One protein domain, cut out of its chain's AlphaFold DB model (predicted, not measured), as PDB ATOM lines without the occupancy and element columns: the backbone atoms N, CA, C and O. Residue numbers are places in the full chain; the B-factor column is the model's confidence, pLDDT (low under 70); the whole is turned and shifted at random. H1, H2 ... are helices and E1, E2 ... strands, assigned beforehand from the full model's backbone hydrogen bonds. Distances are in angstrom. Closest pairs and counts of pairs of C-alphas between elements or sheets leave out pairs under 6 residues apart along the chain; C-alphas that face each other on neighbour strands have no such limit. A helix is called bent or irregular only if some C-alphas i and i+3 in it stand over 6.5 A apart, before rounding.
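This is residues 480 to 566 of the 578 residues of the protein "AAA_5 domain-containing protein" of Candidatus Bathyarchaeota archaeon (UniProt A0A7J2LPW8). A strongly twisted sheet of five strands makes a wall, with the helices H1, H2 and H3 covering one of its faces and no named helix on the other. H2 is over the edge at E2, H3 is over E4, and H1 slopes away from the sheet over E4 and E1, folding back into H2 as a helical hairpin; the short E5 forms the other edge. The printed part has 87 residues, with three named helices and five named strands in the order E1, H1, H2, E2, E3, E4, H3, E5. The sheet runs E2, E3, E4, E1, E5, antiparallel throughout, and the class is mixed, helices and strands. The whole is compact, with a radius of gyration of the C-alphas of 11.9 A, and its C-alphas span 34 by 25 by 20 A.

The longest strand by residues is E4, residues 540 to 547, 23.0 A from first to last C-alpha. Its neighbour E3 holds residues 526 to 532, 19.8 A long, and the edge strand E2 beyond E3 in the order of the sheet holds residues 518 to 523, 16.4 A. Its other neighbour, E1, holds residues 482 to 487, 17.0 A, and the edge strand E5, the neighbour of E1, holds residues 563 to 565, 6.4 A. E1 begins at C-alpha 482 (51.998, 110.190, 103.935), and E5 ends at C-alpha 565 (45.516, 106.020, 104.854). H1, residues 488 to 501, is 19.4 A long from C-alpha 488 at (51.219, 91.885, 98.699); it is irregular, with C-alphas 493 and 496 7.1 A apart. H2 holds residues 503 to 509, 10.9 A, and is neither bent nor irregular, but only just: C-alphas 504 and 507 are 6.1 A apart. H3 holds residues 551 to 559, 12.0 A.

In the sheet, E2, E3 and E4 form a meander, each strand the antiparallel neighbour of the one before, and E2 and E3, like E3 and E4, are a hairpin. N 521 and O 528 are 2.8 A apart between E2 and E3, and N 529 and O 544 2.8 A between E3 and E4. E4 and E1 have N 484 and O 543 at 2.8 A. E1 and E5 stand at 125 degrees between their directions, with N 565 and O 483 at 2.8 A. The three helices lie on the same face of the sheet, making two layers. H3 is over E4 at a height of 7.9 A and runs along the strands, at 6 degrees to E4 on the local plane; the C-alphas of Val 545 and Ala 555, the closest of the two, are 6.4 A apart. E4, H3 and E5 form a split strand-helix-strand unit, two strands of one sheet that are not neighbours, joined through a helix, with E1 between them in the sheet, and its crossover is right-handed. H2 is over E2 at a height of 9.2 A, with Ser 504 and Ile 521 the closest C-alphas at 6.9 A. H1 is over E4 and E1 at a height of 11.8 A; its rough line rises 39 degrees, only just short of standing up from the sheet. H1 and H2, a helical hairpin, touch through residues 495 to 499 of H1 alone, at a shallow tilt of 29 degrees, opposite ways; the closest C-alphas, of Ile 499 and Phe 505, are 5.2 A apart. H1 and H3 only just touch, only at their ends, with 3 pairs of C-alphas within 8 A, the closest those of Leu 501 and Lys 557 at 6.9 A. H2 and H3 are apart. Every O i to N i+4 pair is within hydrogen-bond range in H3, 7 of 10 in H1 and 0 of 3 in H2, where 4 of 4 O i to N i+3 pairs are within range.

The two C-alphas farthest apart, those of Met 536 and Gly 549, are 34.8 A apart. The printed part has no cut and no long link; the links from H2 to E2 and from E3 to E4 are short, and the other links are tight. The mean pLDDT of the printed part is 84.2, and residues 510 to 516, between H2 and E2, are under 70.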
ATOM      1  N   ASN A 480      54.604 115.494 108.445       75.69
ATOM      2  CA  ASN A 480      53.819 115.509 107.210       75.69
ATOM      3  C   ASN A 480      53.966 114.208 106.419       75.69
ATOM      4  O   ASN A 480      53.790 114.205 105.202       75.69
ATOM      5  N   ARG A 481      54.321 113.103 107.089       87.06
ATOM      6  CA  ARG A 481      54.433 111.820 106.402       87.06
ATOM      7  C   ARG A 481      53.098 111.449 105.759       87.06
ATOM      8  O   ARG A 481      52.042 111.722 106.323       87.06
ATOM      9  N   LYS A 482      53.151 110.800 104.603       88.88
ATOM     10  CA  LYS A 482      51.998 110.190 103.935       88.88
ATOM     11  C   LYS A 482      52.159 108.679 104.004       88.88
ATOM     12  O   LYS A 482      53.236 108.155 103.716       88.88
ATOM     13  N   VAL A 483      51.111 107.984 104.440       89.31
ATOM     14  CA  VAL A 483      51.108 106.523 104.572       89.31
ATOM     15  C   VAL A 483      50.145 105.955 103.549       89.31
ATOM     16  O   VAL A 483      48.961 106.272 103.558       89.31
ATOM     17  N   PHE A 484      50.642 105.074 102.696       90.81
ATOM     18  CA  PHE A 484      49.847 104.337 101.728       90.81
ATOM     19  C   PHE A 484      49.785 102.870 102.121       90.81
ATOM     20  O   PHE A 484      50.743 102.321 102.671       90.81
ATOM     21  N   VAL A 485      48.658 102.230 101.830       89.75
ATOM     22  CA  VAL A 485      48.437 100.818 102.129       89.75
ATOM     23  C   VAL A 485      47.934 100.086 100.900       89.75
ATOM     24  O   VAL A 485      47.076 100.560 100.154       89.75
ATOM     25  N   THR A 486      48.483  98.896 100.715       90.12
ATOM     26  CA  THR A 486      48.030  97.897  99.751       90.12
ATOM     27  C   THR A 486      48.206  96.508 100.358       90.12
ATOM     28  O   THR A 486      48.552  96.387 101.531       90.12
ATOM     29  N   ASP A 487      47.967  95.460  99.587       89.69
ATOM     30  CA  ASP A 487      48.302  94.082  99.942       89.69
ATOM     31  C   ASP A 487      49.433  93.552  99.049       89.69
ATOM     32  O   ASP A 487      49.727  94.135  98.005       89.69
ATOM     33  N   ILE A 488      50.083  92.455  99.447       88.06
ATOM     34  CA  ILE A 488      51.219  91.885  98.699       88.06
ATOM     35  C   ILE A 488      50.846  91.545  97.251       88.06
ATOM     36  O   ILE A 488      51.622  91.812  96.334       88.06
ATOM     37  N   ARG A 489      49.647  91.003  97.011       89.44
ATOM     38  CA  ARG A 489      49.180  90.659  95.659       89.44
ATOM     39  C   ARG A 489      49.089  91.890  94.760       89.44
ATOM     40  O   ARG A 489      49.440  91.820  93.584       89.44
ATOM     41  N   ASN A 490      48.570  92.995  95.281       88.94
ATOM     42  CA  ASN A 490      48.448  94.243  94.545       88.94
ATOM     43  C   ASN A 490      49.801  94.949  94.424       88.94
ATOM     44  O   ASN A 490      50.114  95.440  93.342       88.94
ATOM     45  N   TRP A 491      50.627  94.917  95.474       89.12
ATOM     46  CA  TRP A 491      52.000  95.420  95.464       89.12
ATOM     47  C   TRP A 491      52.808  94.839  94.302       89.12
ATOM     48  O   TRP A 491      53.316  95.601  93.480       89.12
ATOM     49  N   GLU A 492      52.839  93.507  94.177       88.19
ATOM     50  CA  GLU A 492      53.545  92.786  93.106       88.19
ATOM     51  C   GLU A 492      53.107  93.244  91.705       88.19
ATOM     52  O   GLU A 492      53.938  93.386  90.814       88.19
ATOM     53  N   LYS A 493      51.816  93.546  91.507       89.31
ATOM     54  CA  LYS A 493      51.277  94.037  90.224       89.31
ATOM     55  C   LYS A 493      51.594  95.507  89.947       89.31
ATOM     56  O   LYS A 493      51.614  95.926  88.791       89.31
ATOM     57  N   THR A 494      51.749  96.310  90.995       89.88
ATOM     58  CA  THR A 494      51.984  97.759  90.886       89.88
ATOM     59  C   THR A 494      53.460  98.136  90.880       89.88
ATOM     60  O   THR A 494      53.789  99.223  90.410       89.88
ATOM     61  N   LEU A 495      54.347  97.260  91.365       88.69
ATOM     62  CA  LEU A 495      55.759  97.572  91.574       88.69
ATOM     63  C   LEU A 495      56.463  98.012  90.285       88.69
ATOM     64  O   LEU A 495      57.168  99.014  90.309       88.69
ATOM     65  N   ASP A 496      56.228  97.338  89.156       89.50
ATOM     66  CA  ASP A 496      56.850  97.724  87.880       89.50
ATOM     67  C   ASP A 496      56.432  99.133  87.432       89.50
ATOM     68  O   ASP A 496      57.279  99.931  87.035       89.50
ATOM     69  N   LYS A 497      55.157  99.494  87.619       90.12
ATOM     70  CA  LYS A 497      54.647 100.845  87.323       90.12
ATOM     71  C   LYS A 497      55.236 101.902  88.261       90.12
ATOM     72  O   LYS A 497      55.504 103.026  87.846       90.12
ATOM     73  N   LEU A 498      55.447 101.554  89.532       88.69
ATOM     74  CA  LEU A 498      56.111 102.438  90.494       88.69
ATOM     75  C   LEU A 498      57.593 102.628  90.153       88.69
ATOM     76  O   LEU A 498      58.089 103.741  90.289       88.69
ATOM     77  N   ILE A 499      58.282 101.592  89.663       90.06
ATOM     78  CA  ILE A 499      59.682 101.676  89.214       90.06
ATOM     79  C   ILE A 499      59.820 102.590  87.991       90.06
ATOM     80  O   ILE A 499      60.786 103.344  87.913       90.06
ATOM     81  N   GLU A 500      58.864 102.563  87.058       89.19
ATOM     82  CA  GLU A 500      58.847 103.481  85.908       89.19
ATOM     83  C   GLU A 500      58.759 104.952  86.340       89.19
ATOM     84  O   GLU A 500      59.422 105.813  85.765       89.19
ATOM     85  N   LEU A 501      57.970 105.250  87.376       86.75
ATOM     86  CA  LEU A 501      57.761 106.616  87.864       86.75
ATOM     87  C   LEU A 501      58.813 107.078  88.877       86.75
ATOM     88  O   LEU A 501      59.077 108.279  88.995       86.75
ATOM     89  N   ILE A 502      59.362 106.139  89.645       85.94
ATOM     90  CA  ILE A 502      60.314 106.362  90.731       85.94
ATOM     91  C   ILE A 502      61.396 105.264  90.637       85.94
ATOM     92  O   ILE A 502      61.293 104.220  91.291       85.94
ATOM     93  N   PRO A 503      62.468 105.488  89.847       85.94
ATOM     94  CA  PRO A 503      63.486 104.473  89.556       85.94
ATOM     95  C   PRO A 503      64.151 103.838  90.784       85.94
ATOM     96  O   PRO A 503      64.543 102.671  90.736       85.94
ATOM     97  N   SER A 504      64.237 104.561  91.907       84.44
ATOM     98  CA  SER A 504      64.816 104.064  93.164       84.44
ATOM     99  C   SER A 504      64.068 102.861  93.765       84.44
ATOM    100  O   SER A 504      64.668 102.093  94.511       84.44
ATOM    101  N   PHE A 505      62.800 102.606  93.400       84.00
ATOM    102  CA  PHE A 505      62.097 101.374  93.808       84.00
ATOM    103  C   PHE A 505      62.724 100.095  93.233       84.00
ATOM    104  O   PHE A 505      62.430  99.002  93.722       84.00
ATOM    105  N   ARG A 506      63.615 100.197  92.233       84.44
ATOM    106  CA  ARG A 506      64.345  99.042  91.688       84.44
ATOM    107  C   ARG A 506      65.155  98.310  92.766       84.44
ATOM    108  O   ARG A 506      65.326  97.100  92.652       84.44
ATOM    109  N   GLU A 507      65.562  99.000  93.833       81.00
ATOM    110  CA  GLU A 507      66.225  98.405  95.004       81.00
ATOM    111  C   GLU A 507      65.375  97.351  95.735       81.00
ATOM    112  O   GLU A 507      65.929  96.530  96.457       81.00
ATOM    113  N   ILE A 508      64.047  97.354  95.562       79.38
ATOM    114  CA  ILE A 508      63.124  96.414  96.228       79.38
ATOM    115  C   ILE A 508      62.840  95.176  95.364       79.38
ATOM    116  O   ILE A 508      62.532  94.113  95.895       79.38
ATOM    117  N   LYS A 509      62.942  95.281  94.030       77.44
ATOM    118  CA  LYS A 509      62.433  94.265  93.084       77.44
ATOM    119  C   LYS A 509      63.053  92.873  93.255       77.44
ATOM    120  O   LYS A 509      62.379  91.881  93.003       77.44
ATOM    121  N   ASN A 510      64.314  92.806  93.675       67.44
ATOM    122  CA  ASN A 510      65.071  91.555  93.764       67.44
ATOM    123  C   ASN A 510      65.277  91.072  95.207       67.44
ATOM    124  O   ASN A 510      66.014  90.111  95.427       67.44
ATOM    125  N   GLU A 511      64.678  91.740  96.196       65.88
ATOM    126  CA  GLU A 511      64.857  91.353  97.591       65.88
ATOM    127  C   GLU A 511      63.831  90.292  98.017       65.88
ATOM    128  O   GLU A 511      62.634  90.441  97.759       65.88
ATOM    129  N   PRO A 512      64.275  89.225  98.703       62.69
ATOM    130  CA  PRO A 512      63.370  88.251  99.291       62.69
ATOM    131  C   PRO A 512      62.473  88.916 100.351       62.69
ATOM    132  O   PRO A 512      62.971  89.464 101.342       62.69
ATOM    133  N   LEU A 513      61.150  88.860 100.148       60.31
ATOM    134  CA  LEU A 513      60.127  89.442 101.039       60.31
ATOM    135  C   LEU A 513      60.180  88.885 102.478       60.31
ATOM    136  O   LEU A 513      59.669  89.503 103.408       60.31
ATOM    137  N   ASP A 514      60.806  87.724 102.664       55.97
ATOM    138  CA  ASP A 514      60.987  87.003 103.926       55.97
ATOM    139  C   ASP A 514      62.164  87.523 104.775       55.97
ATOM    140  O   ASP A 514      62.149  87.371 105.997       55.97
ATOM    141  N   LYS A 515      63.182  88.163 104.174       54.03
ATOM    142  CA  LYS A 515      64.423  88.530 104.891       54.03
ATOM    143  C   LYS A 515      64.434  89.940 105.480       54.03
ATOM    144  O   LYS A 515      65.062  90.146 106.520       54.03
ATOM    145  N   HIS A 516      63.745  90.902 104.860       52.81
ATOM    146  CA  HIS A 516      63.746  92.305 105.291       52.81
ATOM    147  C   HIS A 516      62.332  92.875 105.319       52.81
ATOM    148  O   HIS A 516      61.753  93.216 104.293       52.81
ATOM    149  N   ARG A 517      61.781  93.022 106.527       70.50
ATOM    150  CA  ARG A 517      60.413  93.524 106.688       70.50
ATOM    151  C   ARG A 517      60.296  95.014 106.372       70.50
ATOM    152  O   ARG A 517      59.251  95.417 105.894       70.50
ATOM    153  N   ILE A 518      61.341  95.826 106.584       81.19
ATOM    154  CA  ILE A 518      61.350  97.266 106.253       81.19
ATOM    155  C   ILE A 518      62.509  97.578 105.305       81.19
ATOM    156  O   ILE A 518      63.666  97.405 105.686       81.19
ATOM    157  N   LYS A 519      62.207  98.128 104.126       85.69
ATOM    158  CA  LYS A 519      63.189  98.698 103.199       85.69
ATOM    159  C   LYS A 519      63.063 100.215 103.176       85.69
ATOM    160  O   LYS A 519      61.967 100.742 103.018       85.69
ATOM    161  N   ARG A 520      64.189 100.913 103.325       87.81
ATOM    162  CA  ARG A 520      64.261 102.379 103.275       87.81
ATOM    163  C   ARG A 520      65.037 102.810 102.045       87.81
ATOM    164  O   ARG A 520      66.150 102.337 101.839       87.81
ATOM    165  N   ILE A 521      64.457 103.719 101.282       87.25
ATOM    166  CA  ILE A 521      65.041 104.344 100.101       87.25
ATOM    167  C   ILE A 521      65.170 105.831 100.413       87.25
ATOM    168  O   ILE A 521      64.188 106.474 100.782       87.25
ATOM    169  N   LYS A 522      66.375 106.382 100.275       84.94
ATOM    170  CA  LYS A 522      66.631 107.813 100.478       84.94
ATOM    171  C   LYS A 522      66.801 108.511  99.137       84.94
ATOM    172  O   LYS A 522      67.615 108.093  98.322       84.94
ATOM    173  N   ILE A 523      66.059 109.594  98.942       83.44
ATOM    174  CA  ILE A 523      66.119 110.477  97.777       83.44
ATOM    175  C   ILE A 523      66.305 111.899  98.322       83.44
ATOM    176  O   ILE A 523      65.344 112.558  98.716       83.44
ATOM    177  N   ASN A 524      67.555 112.365  98.394       80.81
ATOM    178  CA  ASN A 524      67.937 113.628  99.043       80.81
ATOM    179  C   ASN A 524      67.450 113.708 100.509       80.81
ATOM    180  O   ASN A 524      67.902 112.931 101.350       80.81
ATOM    181  N   LEU A 525      66.537 114.641 100.814       78.81
ATOM    182  CA  LEU A 525      65.903 114.821 102.128       78.81
ATOM    183  C   LEU A 525      64.530 114.138 102.237       78.81
ATOM    184  O   LEU A 525      63.833 114.336 103.230       78.81
ATOM    185  N   THR A 526      64.130 113.351 101.235       84.69
ATOM    186  CA  THR A 526      62.935 112.500 101.273       84.69
ATOM    187  C   THR A 526      63.332 111.047 101.514       84.69
ATOM    188  O   THR A 526      64.245 110.520 100.881       84.69
ATOM    189  N   GLU A 527      62.636 110.379 102.428       89.00
ATOM    190  CA  GLU A 527      62.777 108.953 102.696       89.00
ATOM    191  C   GLU A 527      61.461 108.234 102.386       89.00
ATOM    192  O   GLU A 527      60.379 108.657 102.799       89.00
ATOM    193  N   ILE A 528      61.572 107.127 101.655       89.69
ATOM    194  CA  ILE A 528      60.484 106.191 101.389       89.69
ATOM    195  C   ILE A 528      60.774 104.925 102.188       89.69
ATOM    196  O   ILE A 528      61.829 104.314 102.029       89.69
ATOM    197  N   SER A 529      59.841 104.509 103.034       89.88
ATOM    198  CA  SER A 529      59.926 103.277 103.809       89.88
ATOM    199  C   SER A 529      58.821 102.320 103.379       89.88
ATOM    200  O   SER A 529      57.645 102.589 103.602       89.88
ATOM    201  N   VAL A 530      59.195 101.184 102.796       89.38
ATOM    202  CA  VAL A 530      58.275 100.099 102.437       89.38
ATOM    203  C   VAL A 530      58.352  99.019 103.505       89.38
ATOM    204  O   VAL A 530      59.426  98.486 103.777       89.38
ATOM    205  N   HIS A 531      57.219  98.708 104.124       88.75
ATOM    206  CA  HIS A 531      57.105  97.736 105.200       88.75
ATOM    207  C   HIS A 531      56.173  96.590 104.803       88.75
ATOM    208  O   HIS A 531      54.959  96.769 104.676       88.75
ATOM    209  N   PHE A 532      56.753  95.403 104.648       87.94
ATOM    210  CA  PHE A 532      56.055  94.148 104.408       87.94
ATOM    211  C   PHE A 532      55.660  93.514 105.740       87.94
ATOM    212  O   PHE A 532      56.501  93.267 106.606       87.94
ATOM    213  N   THR A 533      54.366  93.244 105.915       86.19
ATOM    214  CA  THR A 533      53.852  92.697 107.182       86.19
ATOM    215  C   THR A 533      53.899  91.172 107.265       86.19
ATOM    216  O   THR A 533      53.696  90.623 108.343       86.19
ATOM    217  N   GLY A 534      54.187  90.469 106.173       84.25
ATOM    218  CA  GLY A 534      54.248  89.011 106.143       84.25
ATOM    219  C   GLY A 534      54.451  88.492 104.724       84.25
ATOM    220  O   GLY A 534      54.849  89.246 103.844       84.25
ATOM    221  N   SER A 535      54.160  87.213 104.511       84.00
ATOM    222  CA  SER A 535      54.268  86.519 103.219       84.00
ATOM    223  C   SER A 535      52.908  86.282 102.543       84.00
ATOM    224  O   SER A 535      52.847  85.998 101.346       84.00
ATOM    225  N   MET A 536      51.797  86.402 103.284       87.44
ATOM    226  CA  MET A 536      50.459  86.128 102.748       87.44
ATOM    227  C   MET A 536      50.069  87.139 101.672       87.44
ATOM    228  O   MET A 536      50.259  88.342 101.820       87.44
ATOM    229  N   LYS A 537      49.409  86.680 100.608       87.56
ATOM    230  CA  LYS A 537      49.023  87.546  99.481       87.56
ATOM    231  C   LYS A 537      48.081  88.697  99.857       87.56
ATOM    232  O   LYS A 537      48.085  89.712  99.171       87.56
ATOM    233  N   ASN A 538      47.289  88.545 100.915       88.00
ATOM    234  CA  ASN A 538      46.423  89.587 101.474       88.00
ATOM    235  C   ASN A 538      47.063  90.348 102.654       88.00
ATOM    236  O   ASN A 538      46.396  91.191 103.248       88.00
ATOM    237  N   ALA A 539      48.318  90.052 103.017       87.81
ATOM    238  CA  ALA A 539      49.021  90.771 104.071       87.81
ATOM    239  C   ALA A 539      49.232  92.237 103.652       87.81
ATOM    240  O   ALA A 539      49.629  92.485 102.508       87.81
ATOM    241  N   PRO A 540      48.995  93.208 104.551       89.62
ATOM    242  CA  PRO A 540      49.216  94.611 104.246       89.62
ATOM    243  C   PRO A 540      50.679  94.919 103.897       89.62
ATOM    244  O   PRO A 540      51.614  94.408 104.518       89.62
ATOM    245  N   VAL A 541      50.877  95.825 102.950       89.75
ATOM    246  CA  VAL A 541      52.153  96.488 102.672       89.75
ATOM    247  C   VAL A 541      51.949  97.969 102.936       89.75
ATOM    248  O   VAL A 541      51.049  98.585 102.361       89.75
ATOM    249  N   PHE A 542      52.765  98.530 103.823       89.75
ATOM    250  CA  PHE A 542      52.743  99.954 104.138       89.75
ATOM    251  C   PHE A 542      53.859 100.660 103.381       89.75
ATOM    252  O   PHE A 542      55.005 100.220 103.425       89.75
ATOM    253  N   VAL A 543      53.540 101.770 102.729       90.81
ATOM    254  CA  VAL A 543      54.524 102.656 102.108       90.81
ATOM    255  C   VAL A 543      54.423 104.002 102.794       90.81
ATOM    256  O   VAL A 543      53.407 104.678 102.696       90.81
ATOM    257  N   GLU A 544      55.466 104.381 103.514       90.94
ATOM    258  CA  GLU A 544      55.555 105.675 104.181       90.94
ATOM    259  C   GLU A 544      56.492 106.576 103.397       90.94
ATOM    260  O   GLU A 544      57.615 106.182 103.090       90.94
ATOM    261  N   VAL A 545      56.045 107.788 103.099       90.75
ATOM    262  CA  VAL A 545      56.864 108.823 102.468       90.75
ATOM    263  C   VAL A 545      56.927 109.998 103.421       90.75
ATOM    264  O   VAL A 545      55.889 110.476 103.875       90.75
ATOM    265  N   TYR A 546      58.130 110.451 103.747       89.19
ATOM    266  CA  TYR A 546      58.330 111.610 104.610       89.19
ATOM    267  C   TYR A 546      59.620 112.340 104.255       89.19
ATOM    268  O   TYR A 546      60.547 111.738 103.717       89.19
ATOM    269  N   GLY A 547      59.696 113.630 104.570       85.44
ATOM    270  CA  GLY A 547      60.873 114.440 104.270       85.44
ATOM    271  C   GLY A 547      60.541 115.805 103.692       85.44
ATOM    272  O   GLY A 547      59.461 116.340 103.926       85.44
ATOM    273  N   LEU A 548      61.502 116.371 102.963       81.94
ATOM    274  CA  LEU A 548      61.428 117.705 102.357       81.94
ATOM    275  C   LEU A 548      61.781 117.674 100.866       81.94
ATOM    276  O   LEU A 548      62.466 116.758 100.397       81.94
ATOM    277  N   GLY A 549      61.350 118.711 100.142       81.94
ATOM    278  CA  GLY A 549      61.546 118.852  98.700       81.94
ATOM    279  C   GLY A 549      60.479 118.083  97.924       81.94
ATOM    280  O   GLY A 549      59.291 118.344  98.072       81.94
ATOM    281  N   ASN A 550      60.889 117.083  97.142       80.12
ATOM    282  CA  ASN A 550      60.012 116.357  96.208       80.12
ATOM    283  C   ASN A 550      59.051 115.355  96.887       80.12
ATOM    284  O   ASN A 550      58.548 114.439  96.234       80.12
ATOM    285  N   MET A 551      58.808 115.485  98.196       85.88
ATOM    286  CA  MET A 551      57.985 114.557  98.975       85.88
ATOM    287  C   MET A 551      56.563 114.462  98.415       85.88
ATOM    288  O   MET A 551      56.067 113.356  98.209       85.88
ATOM    289  N   ASP A 552      55.923 115.605  98.149       85.75
ATOM    290  CA  ASP A 552      54.551 115.637  97.639       85.75
ATOM    291  C   ASP A 552      54.457 115.058  96.225       85.75
ATOM    292  O   ASP A 552      53.586 114.234  95.972       85.75
ATOM    293  N   GLU A 553      55.418 115.356  95.346       87.62
ATOM    294  CA  GLU A 553      55.478 114.772  94.000       87.62
ATOM    295  C   GLU A 553      55.618 113.237  94.046       87.62
ATOM    296  O   GLU A 553      54.945 112.507  93.311       87.62
ATOM    297  N   ILE A 554      56.490 112.727  94.922       87.81
ATOM    298  CA  ILE A 554      56.688 111.288  95.137       87.81
ATOM    299  C   ILE A 554      55.412 110.651  95.693       87.81
ATOM    300  O   ILE A 554      54.985 109.596  95.218       87.81
ATOM    301  N   ALA A 555      54.792 111.290  96.683       89.06
ATOM    302  CA  ALA A 555      53.573 110.798  97.298       89.06
ATOM    303  C   ALA A 555      52.398 110.783  96.310       89.06
ATOM    304  O   ALA A 555      51.668 109.798  96.267       89.06
ATOM    305  N   ASP A 556      52.263 111.797  95.455       89.81
ATOM    306  CA  ASP A 556      51.232 111.858  94.418       89.81
ATOM    307  C   ASP A 556      51.426 110.753  93.369       89.81
ATOM    308  O   ASP A 556      50.465 110.107  92.946       89.81
ATOM    309  N   LYS A 557      52.677 110.468  92.974       90.31
ATOM    310  CA  LYS A 557      52.998 109.330  92.093       90.31
ATOM    311  C   LYS A 557      52.595 107.994  92.720       90.31
ATOM    312  O   LYS A 557      52.051 107.145  92.015       90.31
ATOM    313  N   ILE A 558      52.821 107.811  94.022       89.06
ATOM    314  CA  ILE A 558      52.431 106.596  94.755       89.06
ATOM    315  C   ILE A 558      50.904 106.511  94.908       89.06
ATOM    316  O   ILE A 558      50.318 105.454  94.654       89.06
ATOM    317  N   GLY A 559      50.246 107.624  95.240       88.12
ATOM    318  CA  GLY A 559      48.796 107.729  95.428       88.12
ATOM    319  C   GLY A 559      47.967 107.428  94.177       88.12
ATOM    320  O   GLY A 559      46.807 107.041  94.286       88.12
ATOM    321  N   LYS A 560      48.563 107.502  92.977       86.81
ATOM    322  CA  LYS A 560      47.927 107.033  91.728       86.81
ATOM    323  C   LYS A 560      47.634 105.530  91.726       86.81
ATOM    324  O   LYS A 560      46.740 105.091  91.005       86.81
ATOM    325  N   PHE A 561      48.390 104.741  92.492       86.38
ATOM    326  CA  PHE A 561      48.278 103.277  92.509       86.38
ATOM    327  C   PHE A 561      47.872 102.720  93.867       86.38
ATOM    328  O   PHE A 561      47.240 101.663  93.918       86.38
ATOM    329  N   LEU A 562      48.248 103.394  94.955       88.00
ATOM    330  CA  LEU A 562      48.032 102.929  96.320       88.00
ATOM    331  C   LEU A 562      47.044 103.833  97.057       88.00
ATOM    332  O   LEU A 562      46.966 105.033  96.806       88.00
ATOM    333  N   LYS A 563      46.307 103.259  98.011       83.31
ATOM    334  CA  LYS A 563      45.345 104.011  98.817       83.31
ATOM    335  C   LYS A 563      46.066 104.706  99.966       83.31
ATOM    336  O   LYS A 563      46.699 104.038 100.781       83.31
ATOM    337  N   GLU A 564      45.938 106.024 100.051       83.94
ATOM    338  CA  GLU A 564      46.399 106.778 101.216       83.94
ATOM    339  C   GLU A 564      45.524 106.446 102.430       83.94
ATOM    340  O   GLU A 564      44.294 106.371 102.344       83.94
ATOM    341  N   VAL A 565      46.171 106.210 103.566       80.56
ATOM    342  CA  VAL A 565      45.516 106.020 104.854       80.56
ATOM    343  C   VAL A 565      45.685 107.311 105.641       80.56
ATOM    344  O   VAL A 565      46.824 107.723 105.883       80.56
ATOM    345  N   PRO A 566      44.576 107.956 106.047       70.00
ATOM    346  CA  PRO A 566      44.662 109.135 106.877       70.00
ATOM    347  C   PRO A 566      45.344 108.751 108.180       70.00
ATOM    348  O   PRO A 566      44.985 107.785 108.853       70.00
TER     349      PRO A 566